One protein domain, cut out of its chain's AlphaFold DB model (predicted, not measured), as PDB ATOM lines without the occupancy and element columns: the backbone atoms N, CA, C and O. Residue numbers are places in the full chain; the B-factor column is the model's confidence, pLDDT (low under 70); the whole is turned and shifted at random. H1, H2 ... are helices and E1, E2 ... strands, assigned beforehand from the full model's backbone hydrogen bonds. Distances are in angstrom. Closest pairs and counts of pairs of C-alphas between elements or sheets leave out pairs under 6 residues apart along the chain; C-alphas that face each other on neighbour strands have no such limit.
ATOM      1  N   ALA A 447     272.521 107.683 177.090       96.38
ATOM      2  CA  ALA A 447     271.246 107.102 177.491       96.38
ATOM      3  C   ALA A 447     270.393 106.805 176.251       96.38
ATOM      4  O   ALA A 447     270.279 107.646 175.362       96.38
ATOM      5  N   THR A 448     269.774 105.631 176.227       96.75
ATOM      6  CA  THR A 448     268.904 105.151 175.136       96.75
ATOM      7  C   THR A 448     267.504 104.786 175.622       96.75
ATOM      8  O   THR A 448     266.603 104.612 174.813       96.75
ATOM      9  N   ASN A 449     267.301 104.688 176.938       96.56
ATOM     10  CA  ASN A 449     266.066 104.244 177.577       96.56
ATOM     11  C   ASN A 449     265.609 105.228 178.650       96.56
ATOM     12  O   ASN A 449     266.417 105.997 179.175       96.56
ATOM     13  N   ALA A 450     264.315 105.164 178.989       95.75
ATOM     14  CA  ALA A 450     263.667 106.055 179.953       95.75
ATOM     15  C   ALA A 450     263.948 107.545 179.665       95.75
ATOM     16  O   ALA A 450     264.098 108.369 180.570       95.75
ATOM     17  N   LEU A 451     264.042 107.890 178.378       97.69
ATOM     18  CA  LEU A 451     264.356 109.244 177.949       97.69
ATOM     19  C   LEU A 451     263.185 110.186 178.227       97.69
ATOM     20  O   LEU A 451     262.020 109.813 178.095       97.69
ATOM     21  N   SER A 452     263.498 111.423 178.598       98.06
ATOM     22  CA  SER A 452     262.511 112.495 178.774       98.06
ATOM     23  C   SER A 452     262.689 113.576 177.707       98.06
ATOM     24  O   SER A 452     263.806 113.837 177.255       98.06
ATOM     25  N   ALA A 453     261.601 114.243 177.313       97.75
ATOM     26  CA  ALA A 453     261.690 115.418 176.445       97.75
ATOM     27  C   ALA A 453     262.605 116.489 177.068       97.75
ATOM     28  O   ALA A 453     262.531 116.774 178.262       97.75
ATOM     29  N   GLY A 454     263.488 117.069 176.255       97.75
ATOM     30  CA  GLY A 454     264.481 118.054 176.686       97.75
ATOM     31  C   GLY A 454     265.756 117.457 177.294       97.75
ATOM     32  O   GLY A 454     266.726 118.191 177.497       97.75
ATOM     33  N   GLN A 455     265.807 116.144 177.550       98.19
ATOM     34  CA  GLN A 455     267.009 115.486 178.063       98.19
ATOM     35  C   GLN A 455     268.165 115.620 177.069       98.19
ATOM     36  O   GLN A 455     268.005 115.387 175.873       98.19
ATOM     37  N   LYS A 456     269.353 115.975 177.567       98.25
ATOM     38  CA  LYS A 456     270.571 116.008 176.754       98.25
ATOM     39  C   LYS A 456     271.240 114.643 176.746       98.25
ATOM     40  O   LYS A 456     271.487 114.068 177.803       98.25
ATOM     41  N   VAL A 457     271.575 114.162 175.559       97.56
ATOM     42  CA  VAL A 457     272.272 112.897 175.337       97.56
ATOM     43  C   VAL A 457     273.556 113.180 174.570       97.56
ATOM     44  O   VAL A 457     273.566 113.974 173.632       97.56
ATOM     45  N   THR A 458     274.658 112.568 174.996       97.69
ATOM     46  CA  THR A 458     275.934 112.645 174.281       97.69
ATOM     47  C   THR A 458     276.083 111.438 173.365       97.69
ATOM     48  O   THR A 458     275.853 110.315 173.808       97.69
ATOM     49  N   VAL A 459     276.523 111.690 172.133       97.50
ATOM     50  CA  VAL A 459     276.847 110.696 171.111       97.50
ATOM     51  C   VAL A 459     278.342 110.772 170.792       97.50
ATOM     52  O   VAL A 459     278.872 111.848 170.500       97.50
ATOM     53  N   THR A 460     279.017 109.631 170.847       97.38
ATOM     54  CA  THR A 460     280.407 109.422 170.412       97.38
ATOM     55  C   THR A 460     280.483 108.164 169.555       97.38
ATOM     56  O   THR A 460     279.575 107.345 169.590       97.38
ATOM     57  N   GLY A 461     281.543 107.973 168.774       95.94
ATOM     58  CA  GLY A 461     281.687 106.745 167.991       95.94
ATOM     59  C   GLY A 461     283.084 106.541 167.427       95.94
ATOM     60  O   GLY A 461     283.880 107.481 167.370       95.94
ATOM     61  N   HIS A 462     283.385 105.306 167.041       96.06
ATOM     62  CA  HIS A 462     284.657 104.883 166.456       96.06
ATOM     63  C   HIS A 462     284.434 103.779 165.411       96.06
ATOM     64  O   HIS A 462     283.303 103.357 165.190       96.06
ATOM     65  N   GLY A 463     285.491 103.364 164.708       93.94
ATOM     66  CA  GLY A 463     285.395 102.367 163.632       93.94
ATOM     67  C   GLY A 463     284.762 102.897 162.339       93.94
ATOM     68  O   GLY A 463     284.531 102.142 161.404       93.94
ATOM     69  N   PHE A 464     284.492 104.202 162.241       94.12
ATOM     70  CA  PHE A 464     284.064 104.808 160.984       94.12
ATOM     71  C   PHE A 464     285.241 104.882 160.014       94.12
ATOM     72  O   PHE A 464     286.404 104.965 160.414       94.12
ATOM     73  N   ARG A 465     284.958 104.944 158.713       92.00
ATOM     74  CA  ARG A 465     285.995 105.227 157.724       92.00
ATOM     75  C   ARG A 465     286.642 106.579 158.040       92.00
ATOM     76  O   ARG A 465     285.985 107.621 158.046       92.00
ATOM     77  N   ALA A 466     287.950 106.547 158.279       88.81
ATOM     78  CA  ALA A 466     288.738 107.728 158.596       88.81
ATOM     79  C   ALA A 466     288.566 108.836 157.543       88.81
ATOM     80  O   ALA A 466     288.574 108.576 156.335       88.81
ATOM     81  N   GLY A 467     288.422 110.079 158.007       82.94
ATOM     82  CA  GLY A 467     288.282 111.260 157.153       82.94
ATOM     83  C   GLY A 467     286.924 111.418 156.461       82.94
ATOM     84  O   GLY A 467     286.797 112.277 155.583       82.94
ATOM     85  N   LEU A 468     285.906 110.624 156.821       86.38
ATOM     86  CA  LEU A 468     284.537 110.876 156.366       86.38
ATOM     87  C   LEU A 468     284.088 112.278 156.787       86.38
ATOM     88  O   LEU A 468     284.209 112.661 157.946       86.38
ATOM     89  N   ARG A 469     283.544 113.048 155.845       85.94
ATOM     90  CA  ARG A 469     283.014 114.388 156.117       85.94
ATOM     91  C   ARG A 469     281.500 114.394 156.060       85.94
ATOM     92  O   ARG A 469     280.913 113.589 155.341       85.94
ATOM     93  N   ALA A 470     280.904 115.351 156.762       89.31
ATOM     94  CA  ALA A 470     279.459 115.561 156.795       89.31
ATOM     95  C   ALA A 470     278.663 114.292 157.166       89.31
ATOM     96  O   ALA A 470     277.625 113.992 156.574       89.31
ATOM     97  N   VAL A 471     279.158 113.544 158.156       94.75
ATOM     98  CA  VAL A 471     278.404 112.467 158.801       94.75
ATOM     99  C   VAL A 471     277.286 113.112 159.610       94.75
ATOM    100  O   VAL A 471     277.544 113.922 160.501       94.75
ATOM    101  N   ALA A 472     276.046 112.801 159.253       95.00
ATOM    102  CA  ALA A 472     274.869 113.261 159.964       95.00
ATOM    103  C   ALA A 472     274.792 112.548 161.314       95.00
ATOM    104  O   ALA A 472     274.956 111.333 161.372       95.00
ATOM    105  N   VAL A 473     274.529 113.302 162.378       97.31
ATOM    106  CA  VAL A 473     274.246 112.779 163.718       97.31
ATOM    107  C   VAL A 473     272.975 113.454 164.205       97.31
ATOM    108  O   VAL A 473     272.953 114.675 164.366       97.31
ATOM    109  N   GLY A 474     271.908 112.690 164.434       97.06
ATOM    110  CA  GLY A 474     270.637 113.268 164.866       97.06
ATOM    111  C   GLY A 474     269.584 112.248 165.270       97.06
ATOM    112  O   GLY A 474     269.674 111.073 164.930       97.06
ATOM    113  N   GLN A 475     268.567 112.717 165.994       98.06
ATOM    114  CA  GLN A 475     267.375 111.928 166.294       98.06
ATOM    115  C   GLN A 475     266.448 111.915 165.070       98.06
ATOM    116  O   GLN A 475     266.028 112.979 164.616       98.06
ATOM    117  N   CYS A 476     266.113 110.733 164.562       97.31
ATOM    118  CA  CYS A 476     265.301 110.526 163.365       97.31
ATOM    119  C   CYS A 476     264.202 109.481 163.614       97.31
ATOM    120  O   CYS A 476     264.275 108.692 164.560       97.31
ATOM    121  N   SER A 477     263.183 109.449 162.756       96.75
ATOM    122  CA  SER A 477     262.263 108.305 162.694       96.75
ATOM    123  C   SER A 477     262.990 107.057 162.171       96.75
ATOM    124  O   SER A 477     263.842 107.182 161.290       96.75
ATOM    125  N   GLU A 478     262.654 105.858 162.658       95.44
ATOM    126  CA  GLU A 478     263.215 104.611 162.105       95.44
ATOM    127  C   GLU A 478     262.938 104.502 160.590       95.44
ATOM    128  O   GLU A 478     261.846 104.830 160.122       95.44
ATOM    129  N   GLY A 479     263.942 104.072 159.814       90.31
ATOM    130  CA  GLY A 479     263.840 103.963 158.352       90.31
ATOM    131  C   GLY A 479     263.903 105.298 157.600       90.31
ATOM    132  O   GLY A 479     263.381 105.402 156.489       90.31
ATOM    133  N   TYR A 480     264.511 106.328 158.195       91.44
ATOM    134  CA  TYR A 480     264.680 107.630 157.553       91.44
ATOM    135  C   TYR A 480     265.417 107.532 156.201       91.44
ATOM    136  O   TYR A 480     266.312 106.721 155.984       91.44
ATOM    137  N   THR A 481     265.043 108.412 155.278       86.31
ATOM    138  CA  THR A 481     265.576 108.522 153.910       86.31
ATOM    139  C   THR A 481     266.257 109.866 153.658       86.31
ATOM    140  O   THR A 481     266.913 110.053 152.633       86.31
ATOM    141  N   GLY A 482     266.122 110.814 154.590       84.25
ATOM    142  CA  GLY A 482     266.725 112.132 154.478       84.25
ATOM    143  C   GLY A 482     266.587 112.987 155.740       84.25
ATOM    144  O   GLY A 482     265.878 112.621 156.676       84.25
ATOM    145  N   PRO A 483     267.235 114.166 155.758       85.06
ATOM    146  CA  PRO A 483     267.360 115.006 156.953       85.06
ATOM    147  C   PRO A 483     266.041 115.633 157.431       85.06
ATOM    148  O   PRO A 483     265.943 116.037 158.584       85.06
ATOM    149  N   HIS A 484     265.017 115.705 156.576       88.06
ATOM    150  CA  HIS A 484     263.689 116.217 156.937       88.06
ATOM    151  C   HIS A 484     262.928 115.289 157.903       88.06
ATOM    152  O   HIS A 484     261.994 115.729 158.562       88.06
ATOM    153  N   GLN A 485     263.351 114.026 158.018       93.19
ATOM    154  CA  GLN A 485     262.818 113.038 158.966       93.19
ATOM    155  C   GLN A 485     263.607 113.006 160.285       93.19
ATOM    156  O   GLN A 485     263.468 112.073 161.076       93.19
ATOM    157  N   CYS A 486     264.445 114.019 160.519       95.38
ATOM    158  CA  CYS A 486     265.277 114.160 161.704       95.38
ATOM    159  C   CYS A 486     264.995 115.485 162.423       95.38
ATOM    160  O   CYS A 486     264.608 116.487 161.820       95.38
ATOM    161  N   ALA A 487     265.211 115.510 163.735       95.50
ATOM    162  CA  ALA A 487     264.966 116.665 164.588       95.50
ATOM    163  C   ALA A 487     266.094 117.706 164.476       95.50
ATOM    164  O   ALA A 487     266.950 117.827 165.353       95.50
ATOM    165  N   LEU A 488     266.092 118.482 163.388       91.38
ATOM    166  CA  LEU A 488     267.108 119.513 163.118       91.38
ATOM    167  C   LEU A 488     267.190 120.581 164.217       91.38
ATOM    168  O   LEU A 488     268.274 121.014 164.592       91.38
ATOM    169  N   THR A 489     266.049 120.966 164.791       90.56
ATOM    170  CA  THR A 489     265.981 121.942 165.891       90.56
ATOM    171  C   THR A 489     266.511 121.398 167.217       90.56
ATOM    172  O   THR A 489     266.779 122.172 168.131       90.56
ATOM    173  N   ALA A 490     266.686 120.081 167.325       90.62
ATOM    174  CA  ALA A 490     267.059 119.390 168.552       90.62
ATOM    175  C   ALA A 490     268.559 119.029 168.609       90.62
ATOM    176  O   ALA A 490     268.983 118.153 169.364       90.62
ATOM    177  N   GLY A 491     269.375 119.724 167.810       88.44
ATOM    178  CA  GLY A 491     270.830 119.577 167.797       88.44
ATOM    179  C   GLY A 491     271.364 118.577 166.775       88.44
ATOM    180  O   GLY A 491     272.562 118.297 166.798       88.44
ATOM    181  N   ALA A 492     270.521 118.052 165.874       91.56
ATOM    182  CA  ALA A 492     271.024 117.257 164.759       91.56
ATOM    183  C   ALA A 492     271.999 118.095 163.917       91.56
ATOM    184  O   ALA A 492     271.727 119.250 163.588       91.56
ATOM    185  N   THR A 493     273.154 117.522 163.600       94.75
ATOM    186  CA  THR A 493     274.263 118.255 162.989       94.75
ATOM    187  C   THR A 493     275.083 117.356 162.071       94.75
ATOM    188  O   THR A 493     274.920 116.136 162.054       94.75
ATOM    189  N   PHE A 494     275.976 117.972 161.306       92.94
ATOM    190  CA  PHE A 494     276.958 117.288 160.482       92.94
ATOM    191  C   PHE A 494     278.329 117.398 161.128       92.94
ATOM    192  O   PHE A 494     278.787 118.490 161.464       92.94
ATOM    193  N   VAL A 495     279.003 116.263 161.270       95.56
ATOM    194  CA  VAL A 495     280.352 116.191 161.826       95.56
ATOM    195  C   VAL A 495     281.312 115.515 160.863       95.56
ATOM    196  O   VAL A 495     280.916 114.826 159.925       95.56
ATOM    197  N   ASN A 496     282.604 115.730 161.089       92.44
ATOM    198  CA  ASN A 496     283.658 115.062 160.342       92.44
ATOM    199  C   ASN A 496     284.304 114.008 161.235       92.44
ATOM    200  O   ASN A 496     284.638 114.294 162.382       92.44
ATOM    201  N   VAL A 497     284.489 112.815 160.688       94.25
ATOM    202  CA  VAL A 497     285.257 111.731 161.289       94.25
ATOM    203  C   VAL A 497     286.739 112.061 161.157       94.25
ATOM    204  O   VAL A 497     287.202 112.484 160.093       94.25
ATOM    205  N   ASP A 498     287.487 111.883 162.238       92.75
ATOM    206  CA  ASP A 498     288.918 112.165 162.252       92.75
ATOM    207  C   ASP A 498     289.739 111.130 161.451       92.75
ATOM    208  O   ASP A 498     289.218 110.194 160.836       92.75
ATOM    209  N   SER A 499     291.063 111.299 161.436       87.62
ATOM    210  CA  SER A 499     291.986 110.380 160.754       87.62
ATOM    211  C   SER A 499     292.061 108.983 161.381       87.62
ATOM    212  O   SER A 499     292.675 108.098 160.795       87.62
ATOM    213  N   HIS A 500     291.462 108.780 162.555       93.19
ATOM    214  CA  HIS A 500     291.441 107.519 163.295       93.19
ATOM    215  C   HIS A 500     290.056 106.861 163.267       93.19
ATOM    216  O   HIS A 500     289.817 105.919 164.020       93.19
ATOM    217  N   GLY A 501     289.129 107.359 162.443       94.31
ATOM    218  CA  GLY A 501     287.787 106.792 162.353       94.31
ATOM    219  C   GLY A 501     286.877 107.157 163.528       94.31
ATOM    220  O   GLY A 501     285.900 106.450 163.776       94.31
ATOM    221  N   ARG A 502     287.184 108.229 164.272       97.12
ATOM    222  CA  ARG A 502     286.416 108.657 165.449       97.12
ATOM    223  C   ARG A 502     285.504 109.833 165.140       97.12
ATOM    224  O   ARG A 502     285.893 110.789 164.468       97.12
ATOM    225  N   LEU A 503     284.297 109.775 165.689       96.88
ATOM    226  CA  LEU A 503     283.353 110.884 165.682       96.88
ATOM    227  C   LEU A 503     283.664 111.862 166.819       96.88
ATOM    228  O   LEU A 503     283.921 111.428 167.948       96.88
ATOM    229  N   PRO A 504     283.589 113.181 166.574       96.25
ATOM    230  CA  PRO A 504     283.627 114.155 167.648       96.25
ATOM    231  C   PRO A 504     282.387 113.999 168.532       96.25
ATOM    232  O   PRO A 504     281.336 113.530 168.098       96.25
ATOM    233  N   LYS A 505     282.511 114.428 169.786       97.75
ATOM    234  CA  LYS A 505     281.417 114.401 170.754       97.75
ATOM    235  C   LYS A 505     280.278 115.322 170.303       97.75
ATOM    236  O   LYS A 505     280.476 116.533 170.208       97.75
ATOM    237  N   VAL A 506     279.087 114.765 170.094       97.38
ATOM    238  CA  VAL A 506     277.866 115.512 169.747       97.38
ATOM    239  C   VAL A 506     276.890 115.463 170.916       97.38
ATOM    240  O   VAL A 506     276.721 114.419 171.538       97.38
ATOM    241  N   VAL A 507     276.246 116.586 171.234       97.75
ATOM    242  CA  VAL A 507     275.200 116.651 172.264       97.75
ATOM    243  C   VAL A 507     273.870 116.930 171.585       97.75
ATOM    244  O   VAL A 507     273.700 117.979 170.970       97.75
ATOM    245  N   LEU A 508     272.936 115.995 171.717       98.00
ATOM    246  CA  LEU A 508     271.584 116.088 171.183       98.00
ATOM    247  C   LEU A 508     270.595 116.379 172.314       98.00
ATOM    248  O   LEU A 508     270.769 115.901 173.437       98.00
ATOM    249  N   THR A 509     269.542 117.132 172.019       98.31
ATOM    250  CA  THR A 509     268.392 117.310 172.910       98.31
ATOM    251  C   THR A 509     267.280 116.378 172.447       98.31
ATOM    252  O   THR A 509     266.872 116.430 171.297       98.31
ATOM    253  N   MET A 510     266.791 115.503 173.320       98.31
ATOM    254  CA  MET A 510     265.770 114.524 172.951       98.31
ATOM    255  C   MET A 510     264.392 115.176 172.840       98.31
ATOM    256  O   MET A 510     263.977 115.934 173.719       98.31
ATOM    257  N   VAL A 511     263.665 114.844 171.777       98.12
ATOM    258  CA  VAL A 511     262.274 115.261 171.552       98.12
ATOM    259  C   VAL A 511     261.370 114.040 171.460       98.12
ATOM    260  O   VAL A 511     261.778 112.994 170.969       98.12
ATOM    261  N   THR A 512     260.126 114.147 171.923       97.81
ATOM    262  CA  THR A 512     259.157 113.043 171.829       97.81
ATOM    263  C   THR A 512     258.473 112.967 170.470       97.81
ATOM    264  O   THR A 512     257.811 111.978 170.199       97.81
ATOM    265  N   SER A 513     258.640 113.965 169.597       97.31
ATOM    266  CA  SER A 513     258.114 113.919 168.235       97.31
ATOM    267  C   SER A 513     259.130 114.409 167.209       97.31
ATOM    268  O   SER A 513     259.777 115.438 167.408       97.31
ATOM    269  N   VAL A 514     259.247 113.675 166.102       96.62
ATOM    270  CA  VAL A 514     260.086 114.016 164.950       96.62
ATOM    271  C   VAL A 514     259.232 113.954 163.693       96.62
ATOM    272  O   VAL A 514     258.764 112.884 163.325       96.62
ATOM    273  N   HIS A 515     259.027 115.096 163.033       89.69
ATOM    274  CA  HIS A 515     258.262 115.192 161.783       89.69
ATOM    275  C   HIS A 515     256.915 114.438 161.835       89.69
ATOM    276  O   HIS A 515     256.646 113.570 161.011       89.69
ATOM    277  N   GLU A 516     256.101 114.744 162.854       93.44
ATOM    278  CA  GLU A 516     254.784 114.130 163.128       93.44
ATOM    279  C   GLU A 516     254.819 112.669 163.615       93.44
ATOM    280  O   GLU A 516     253.790 112.120 164.007       93.44
ATOM    281  N   VAL A 517     255.993 112.034 163.672       97.06
ATOM    282  CA  VAL A 517     256.166 110.727 164.315       97.06
ATOM    283  C   VAL A 517     256.284 110.932 165.818       97.06
ATOM    284  O   VAL A 517     257.193 111.616 166.277       97.06
ATOM    285  N   ASP A 518     255.370 110.347 166.587       97.88
ATOM    286  CA  ASP A 518     255.442 110.295 168.049       97.88
ATOM    287  C   ASP A 518     256.341 109.130 168.498       97.88
ATOM    288  O   ASP A 518     255.993 107.956 168.353       97.88
ATOM    289  N   CYS A 519     257.502 109.465 169.060       97.81
ATOM    290  CA  CYS A 519     258.508 108.520 169.540       97.81
ATOM    291  C   CYS A 519     258.070 107.740 170.792       97.81
ATOM    292  O   CYS A 519     258.767 106.815 171.209       97.81
ATOM    293  N   LEU A 520     256.940 108.097 171.418       97.88
ATOM    294  CA  LEU A 520     256.336 107.298 172.489       97.88
ATOM    295  C   LEU A 520     255.599 106.074 171.937       97.88
ATOM    296  O   LEU A 520     255.496 105.060 172.627       97.88
ATOM    297  N   THR A 521     255.085 106.154 170.709       97.81
ATOM    298  CA  THR A 521     254.254 105.106 170.093       97.81
ATOM    299  C   THR A 521     254.923 104.421 168.906       97.81
ATOM    300  O   THR A 521     254.559 103.294 168.566       97.81
ATOM    301  N   ARG A 522     255.913 105.065 168.278       97.69
ATOM    302  CA  ARG A 522     256.688 104.534 167.150       97.69
ATOM    303  C   ARG A 522     258.185 104.625 167.421       97.69
ATOM    304  O   ARG A 522     258.642 105.492 168.157       97.69
ATOM    305  N   GLN A 523     258.958 103.724 166.821       97.75
ATOM    306  CA  GLN A 523     260.403 103.675 167.019       97.75
ATOM    307  C   GLN A 523     261.090 104.899 166.402       97.75
ATOM    308  O   GLN A 523     260.989 105.168 165.204       97.75
ATOM    309  N   CYS A 524     261.836 105.611 167.241       97.81
ATOM    310  CA  CYS A 524     262.804 106.617 166.827       97.81
ATOM    311  C   CYS A 524     264.222 106.107 167.092       97.81
ATOM    312  O   CYS A 524     264.436 105.256 167.965       97.81
ATOM    313  N   VAL A 525     265.188 106.629 166.341       97.44
ATOM    314  CA  VAL A 525     266.602 106.253 166.422       97.44
ATOM    315  C   VAL A 525     267.488 107.492 166.509       97.44
ATOM    316  O   VAL A 525     267.100 108.569 166.058       97.44
ATOM    317  N   ILE A 526     268.691 107.355 167.059       97.56
ATOM    318  CA  ILE A 526     269.803 108.255 166.739       97.56
ATOM    319  C   ILE A 526     270.501 107.656 165.525       97.56
ATOM    320  O   ILE A 526     271.148 106.617 165.644       97.56
ATOM    321  N   GLY A 527     270.334 108.301 164.372       96.00
ATOM    322  CA  GLY A 527     271.020 107.934 163.141       96.00
ATOM    323  C   GLY A 527     272.383 108.610 163.073       96.00
ATOM    324  O   GLY A 527     272.499 109.821 163.294       96.00
ATOM    325  N   VAL A 528     273.412 107.819 162.779       96.69
ATOM    326  CA  VAL A 528     274.787 108.272 162.578       96.69
ATOM    327  C   VAL A 528     275.292 107.706 161.265       96.69
ATOM    328  O   VAL A 528     275.581 106.517 161.183       96.69
ATOM    329  N   GLY A 529     275.422 108.538 160.234       94.94
ATOM    330  CA  GLY A 529     275.885 108.053 158.935       94.94
ATOM    331  C   GLY A 529     276.089 109.138 157.879       94.94
ATOM    332  O   GLY A 529     275.660 110.283 158.055       94.94
ATOM    333  N   PRO A 530     276.779 108.826 156.769       91.12
ATOM    334  CA  PRO A 530     276.905 109.743 155.645       91.12
ATOM    335  C   PRO A 530     275.534 109.980 155.001       91.12
ATOM    336  O   PRO A 530     274.747 109.050 154.846       91.12
ATOM    337  N   LEU A 531     275.258 111.208 154.556       79.00
ATOM    338  CA  LEU A 531     273.983 111.521 153.906       79.00
ATOM    339  C   LEU A 531     273.755 110.669 152.639       79.00
ATOM    340  O   LEU A 531     274.585 110.723 151.714       79.00
ATOM    341  N   PRO A 532     272.601 109.986 152.527       75.06
ATOM    342  CA  PRO A 532     272.182 109.340 151.290       75.06
ATOM    343  C   PRO A 532     272.174 110.330 150.115       75.06
ATOM    344  O   PRO A 532     271.853 111.508 150.266       75.06
ATOM    345  N   GLY A 533     272.568 109.872 148.925       74.94
ATOM    346  CA  GLY A 533     272.594 110.682 147.697       74.94
ATOM    347  C   GLY A 533     273.847 111.544 147.504       74.94
ATOM    348  O   GLY A 533     274.217 111.805 146.360       74.94
ATOM    349  N   SER A 534     274.533 111.924 148.589       68.25
ATOM    350  CA  SER A 534     275.852 112.586 148.532       68.25
ATOM    351  C   SER A 534     277.023 111.598 148.582       68.25
ATOM    352  O   SER A 534     278.120 111.912 148.126       68.25
ATOM    353  N   ASN A 535     276.773 110.387 149.088       78.19
ATOM    354  CA  ASN A 535     277.754 109.318 149.220       78.19
ATOM    355  C   ASN A 535     277.295 108.051 148.470       78.19
ATOM    356  O   ASN A 535     276.087 107.808 148.370       78.19
ATOM    357  N   PRO A 536     278.229 107.227 147.944       75.25
ATOM    358  CA  PRO A 536     277.897 105.928 147.362       75.25
ATOM    359  C   PRO A 536     277.164 105.039 148.368       75.25
ATOM    360  O   PRO A 536     277.521 105.021 149.544       75.25
ATOM    361  N   ARG A 537     276.185 104.255 147.905       79.19
ATOM    362  CA  ARG A 537     275.344 103.420 148.777       79.19
ATOM    363  C   ARG A 537     276.160 102.473 149.662       79.19
ATOM    364  O   ARG A 537     275.964 102.476 150.864       79.19
ATOM    365  N   ALA A 538     277.162 101.795 149.101       78.44
ATOM    366  CA  ALA A 538     278.056 100.925 149.868       78.44
ATOM    367  C   ALA A 538     278.813 101.664 150.991       78.44
ATOM    368  O   ALA A 538     279.058 101.100 152.052       78.44
ATOM    369  N   LEU A 539     279.166 102.940 150.781       84.50
ATOM    370  CA  LEU A 539     279.822 103.754 151.805       84.50
ATOM    371  C   LEU A 539     278.854 104.122 152.930       84.50
ATOM    372  O   LEU A 539     279.249 104.080 154.092       84.50
ATOM    373  N   VAL A 540     277.619 104.485 152.570       89.69
ATOM    374  CA  VAL A 540     276.540 104.772 153.523       89.69
ATOM    375  C   VAL A 540     276.253 103.523 154.348       89.69
ATOM    376  O   VAL A 540     276.377 103.578 155.565       89.69
ATOM    377  N   ASP A 541     275.991 102.391 153.700       87.06
ATOM    378  CA  ASP A 541     275.648 101.129 154.361       87.06
ATOM    379  C   ASP A 541     276.766 100.671 155.321       87.06
ATOM    380  O   ASP A 541     276.492 100.279 156.450       87.06
ATOM    381  N   ALA A 542     278.038 100.802 154.922       89.00
ATOM    382  CA  ALA A 542     279.182 100.415 155.754       89.00
ATOM    383  C   ALA A 542     279.509 101.395 156.899       89.00
ATOM    384  O   ALA A 542     280.332 101.071 157.750       89.00
ATOM    385  N   ASN A 543     278.943 102.606 156.899       93.38
ATOM    386  CA  ASN A 543     279.259 103.661 157.872       93.38
ATOM    387  C   ASN A 543     278.010 104.247 158.537       93.38
ATOM    388  O   ASN A 543     278.076 105.353 159.068       93.38
ATOM    389  N   THR A 544     276.885 103.530 158.489       93.62
ATOM    390  CA  THR A 544     275.645 103.933 159.156       93.62
ATOM    391  C   THR A 544     275.408 103.064 160.382       93.62
ATOM    392  O   THR A 544     275.516 101.836 160.334       93.62
ATOM    393  N   VAL A 545     275.098 103.725 161.490       94.75
ATOM    394  CA  VAL A 545     274.719 103.113 162.758       94.75
ATOM    395  C   VAL A 545     273.450 103.802 163.236       94.75
ATOM    396  O   VAL A 545     273.425 105.025 163.371       94.75
ATOM    397  N   ASP A 546     272.423 103.012 163.520       95.00
ATOM    398  CA  ASP A 546     271.175 103.490 164.103       95.00
ATOM    399  C   ASP A 546     271.043 102.928 165.524       95.00
ATOM    400  O   ASP A 546     271.156 101.720 165.732       95.00
ATOM    401  N   VAL A 547     270.808 103.804 166.505       96.25
ATOM    402  CA  VAL A 547     270.623 103.428 167.920       96.25
ATOM    403  C   VAL A 547     269.177 103.685 168.331       96.25
ATOM    404  O   VAL A 547     268.719 104.827 168.274       96.25
ATOM    405  N   ARG A 548     268.446 102.653 168.755       97.12
ATOM    406  CA  ARG A 548     267.023 102.745 169.112       97.12
ATOM    407  C   ARG A 548     266.814 103.461 170.439       97.12
ATOM    408  O   ARG A 548     267.507 103.208 171.424       97.12
ATOM    409  N   LEU A 549     265.806 104.330 170.463       97.25
ATOM    410  CA  LEU A 549     265.431 105.139 171.619       97.25
ATOM    411  C   LEU A 549     264.130 104.647 172.259       97.25
ATOM    412  O   LEU A 549     263.182 104.299 171.558       97.25
ATOM    413  N   GLY A 550     264.080 104.691 173.590       97.62
ATOM    414  CA  GLY A 550     262.896 104.443 174.409       97.62
ATOM    415  C   GLY A 550     262.659 105.597 175.379       97.62
ATOM    416  O   GLY A 550     263.541 105.963 176.161       97.62
ATOM    417  N   PHE A 551     261.461 106.173 175.337       97.94
ATOM    418  CA  PHE A 551     261.060 107.296 176.186       97.94
ATOM    419  C   PHE A 551     260.247 106.824 177.396       97.94
ATOM    420  O   PHE A 551     259.526 105.827 177.336       97.94
ATOM    421  N   THR A 552     260.341 107.554 178.506       97.44
ATOM    422  CA  THR A 552     259.554 107.284 179.716       97.44
ATOM    423  C   THR A 552     258.061 107.381 179.409       97.44
ATOM    424  O   THR A 552     257.597 108.380 178.866       97.44
ATOM    425  N   GLY A 553     257.308 106.336 179.762       96.00
ATOM    426  CA  GLY A 553     255.876 106.232 179.458       96.00
ATOM    427  C   GLY A 553     255.554 105.830 178.013       96.00
ATOM    428  O   GLY A 553     254.379 105.718 177.678       96.00
ATOM    429  N   GLY A 554     256.563 105.600 177.165       95.25
ATOM    430  CA  GLY A 554     256.385 105.103 175.802       95.25
ATOM    431  C   GLY A 554     256.175 103.588 175.737       95.25
ATOM    432  O   GLY A 554     256.625 102.837 176.601       95.25
ATOM    433  N   ALA A 555     255.511 103.132 174.675       95.25
ATOM    434  CA  ALA A 555     255.324 101.714 174.365       95.25
ATOM    435  C   ALA A 555     256.572 101.074 173.723       95.25
ATOM    436  O   ALA A 555     256.665  99.850 173.632       95.25
ATOM    437  N   VAL A 556     257.521 101.895 173.269       95.00
ATOM    438  CA  VAL A 556     258.706 101.464 172.525       95.00
ATOM    439  C   VAL A 556     259.936 101.438 173.431       95.00
ATOM    440  O   VAL A 556     260.189 102.380 174.182       95.00
ATOM    441  N   GLN A 557     260.701 100.349 173.358       94.38
ATOM    442  CA  GLN A 557     261.928 100.152 174.131       94.38
ATOM    443  C   GLN A 557     263.146 100.604 173.322       94.38
ATOM    444  O   GLN A 557     263.227 100.355 172.120       94.38
ATOM    445  N   GLY A 558     264.099 101.251 173.984       93.31
ATOM    446  CA  GLY A 558     265.400 101.567 173.409       93.31
ATOM    447  C   GLY A 558     266.395 100.433 173.617       93.31
ATOM    448  O   GLY A 558     266.162  99.492 174.383       93.31
ATOM    449  N   ASP A 559     267.554 100.541 172.983       90.06
ATOM    450  CA  ASP A 559     268.572  99.501 173.096       90.06
ATOM    451  C   ASP A 559     269.185  99.452 174.500       90.06
ATOM    452  O   ASP A 559     269.526 100.473 175.093       90.06
ATOM    453  N   THR A 560     269.348  98.254 175.058       82.12
ATOM    454  CA  THR A 560     269.881  98.062 176.421       82.12
ATOM    455  C   THR A 560     271.396  98.211 176.512       82.12
ATOM    456  O   THR A 560     271.938  98.308 177.613       82.12
ATOM    457  N   ARG A 561     272.096  98.233 175.372       74.56
ATOM    458  CA  ARG A 561     273.544  98.423 175.314       74.56
ATOM    459  C   ARG A 561     273.869  99.827 174.840       74.56
ATOM    460  O   ARG A 561     273.392 100.272 173.805       74.56
ATOM    461  N   THR A 562     274.758 100.470 175.585       65.56
ATOM    462  CA  THR A 562     275.370 101.756 175.248       65.56
ATOM    463  C   THR A 562     276.219 101.691 173.984       65.56
ATOM    464  O   THR A 562     276.413 102.732 173.385       65.56
ATOM    465  N   SER A 563     276.690 100.507 173.572       62.66
ATOM    466  CA  SER A 563     277.468 100.273 172.348       62.66
ATOM    467  C   SER A 563     276.797  99.195 171.504       62.66
ATOM    468  O   SER A 563     276.614  98.063 171.971       62.66
ATOM    469  N   ILE A 564     276.490  99.520 170.250       64.94
ATOM    470  CA  ILE A 564     275.874  98.597 169.296       64.94
ATOM    471  C   ILE A 564     276.722  98.601 168.025       64.94
ATOM    472  O   ILE A 564     276.862  99.651 167.397       64.94
ATOM    473  N   PRO A 565     277.319  97.457 167.647       61.81
ATOM    474  CA  PRO A 565     277.888  97.298 166.316       61.81
ATOM    475  C   PRO A 565     276.756  97.416 165.301       61.81
ATOM    476  O   PRO A 565     275.698  96.824 165.529       61.81
ATOM    477  N   SER A 566     276.970  98.134 164.194       59.06
ATOM    478  CA  SER A 566     276.001  98.154 163.091       59.06
ATOM    479  C   SER A 566     275.575  96.717 162.781       59.06
ATOM    480  O   SER A 566     276.418  95.866 162.477       59.06
TER     481      SER A 566
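What this domain is: This is residues 447 to 566 of the 615 residues of an uncharacterized protein of Embleya scabrispora (UniProt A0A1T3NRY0). Little regular structure, mostly loops, surrounds a small sandwich: two sheets face to face, the pair E1 E4 over the strongly twisted E3 E2 E5 E6, with H1 at one end. Of 120 printed residues, 45 are in named elements, mostly strand, in order E1 E2 E3 E4 E5 H1 E6 E7; both sheets are antiparallel. It is compact, radius of gyration of the C-alphas 13.5 A, spanning 40 by 25 by 22 A.

How they stand to each other: E1, residues 456 to 462, is antiparallel to E4, residues 503 to 509, with N 459 and O 506 at 2.8 A. E2, residues 471 to 477, forms a hairpin with E3, residues 493 to 495; N 471 and O 495 are 2.8 A apart. E5, residues 524 to 530, neighbours E2, N 472 to O 529 2.8 A, and E6, residues 545 to 549, N 526 to O 547 2.8 A. H1, residues 537 to 542, with every O i to N i+4 pair within hydrogen-bond range, only grazes this sheet; its C-alpha 540 is 5.4 A from C-alpha 530, the closest pair with E5. E7, residues 563 to 565, pairs with no named strand.

Where its parts are: E1, 20.7 A long, begins at C-alpha 456 (270.571, 116.008, 176.754); E7 ends at C-alpha 565 (277.888, 97.298, 166.316).

The domain as a whole: The printed part has no cut. Links E2 to E3, E4 to E5 and E6 to E7 are long. Residues 534 and 562 to 566 have pLDDT under 70.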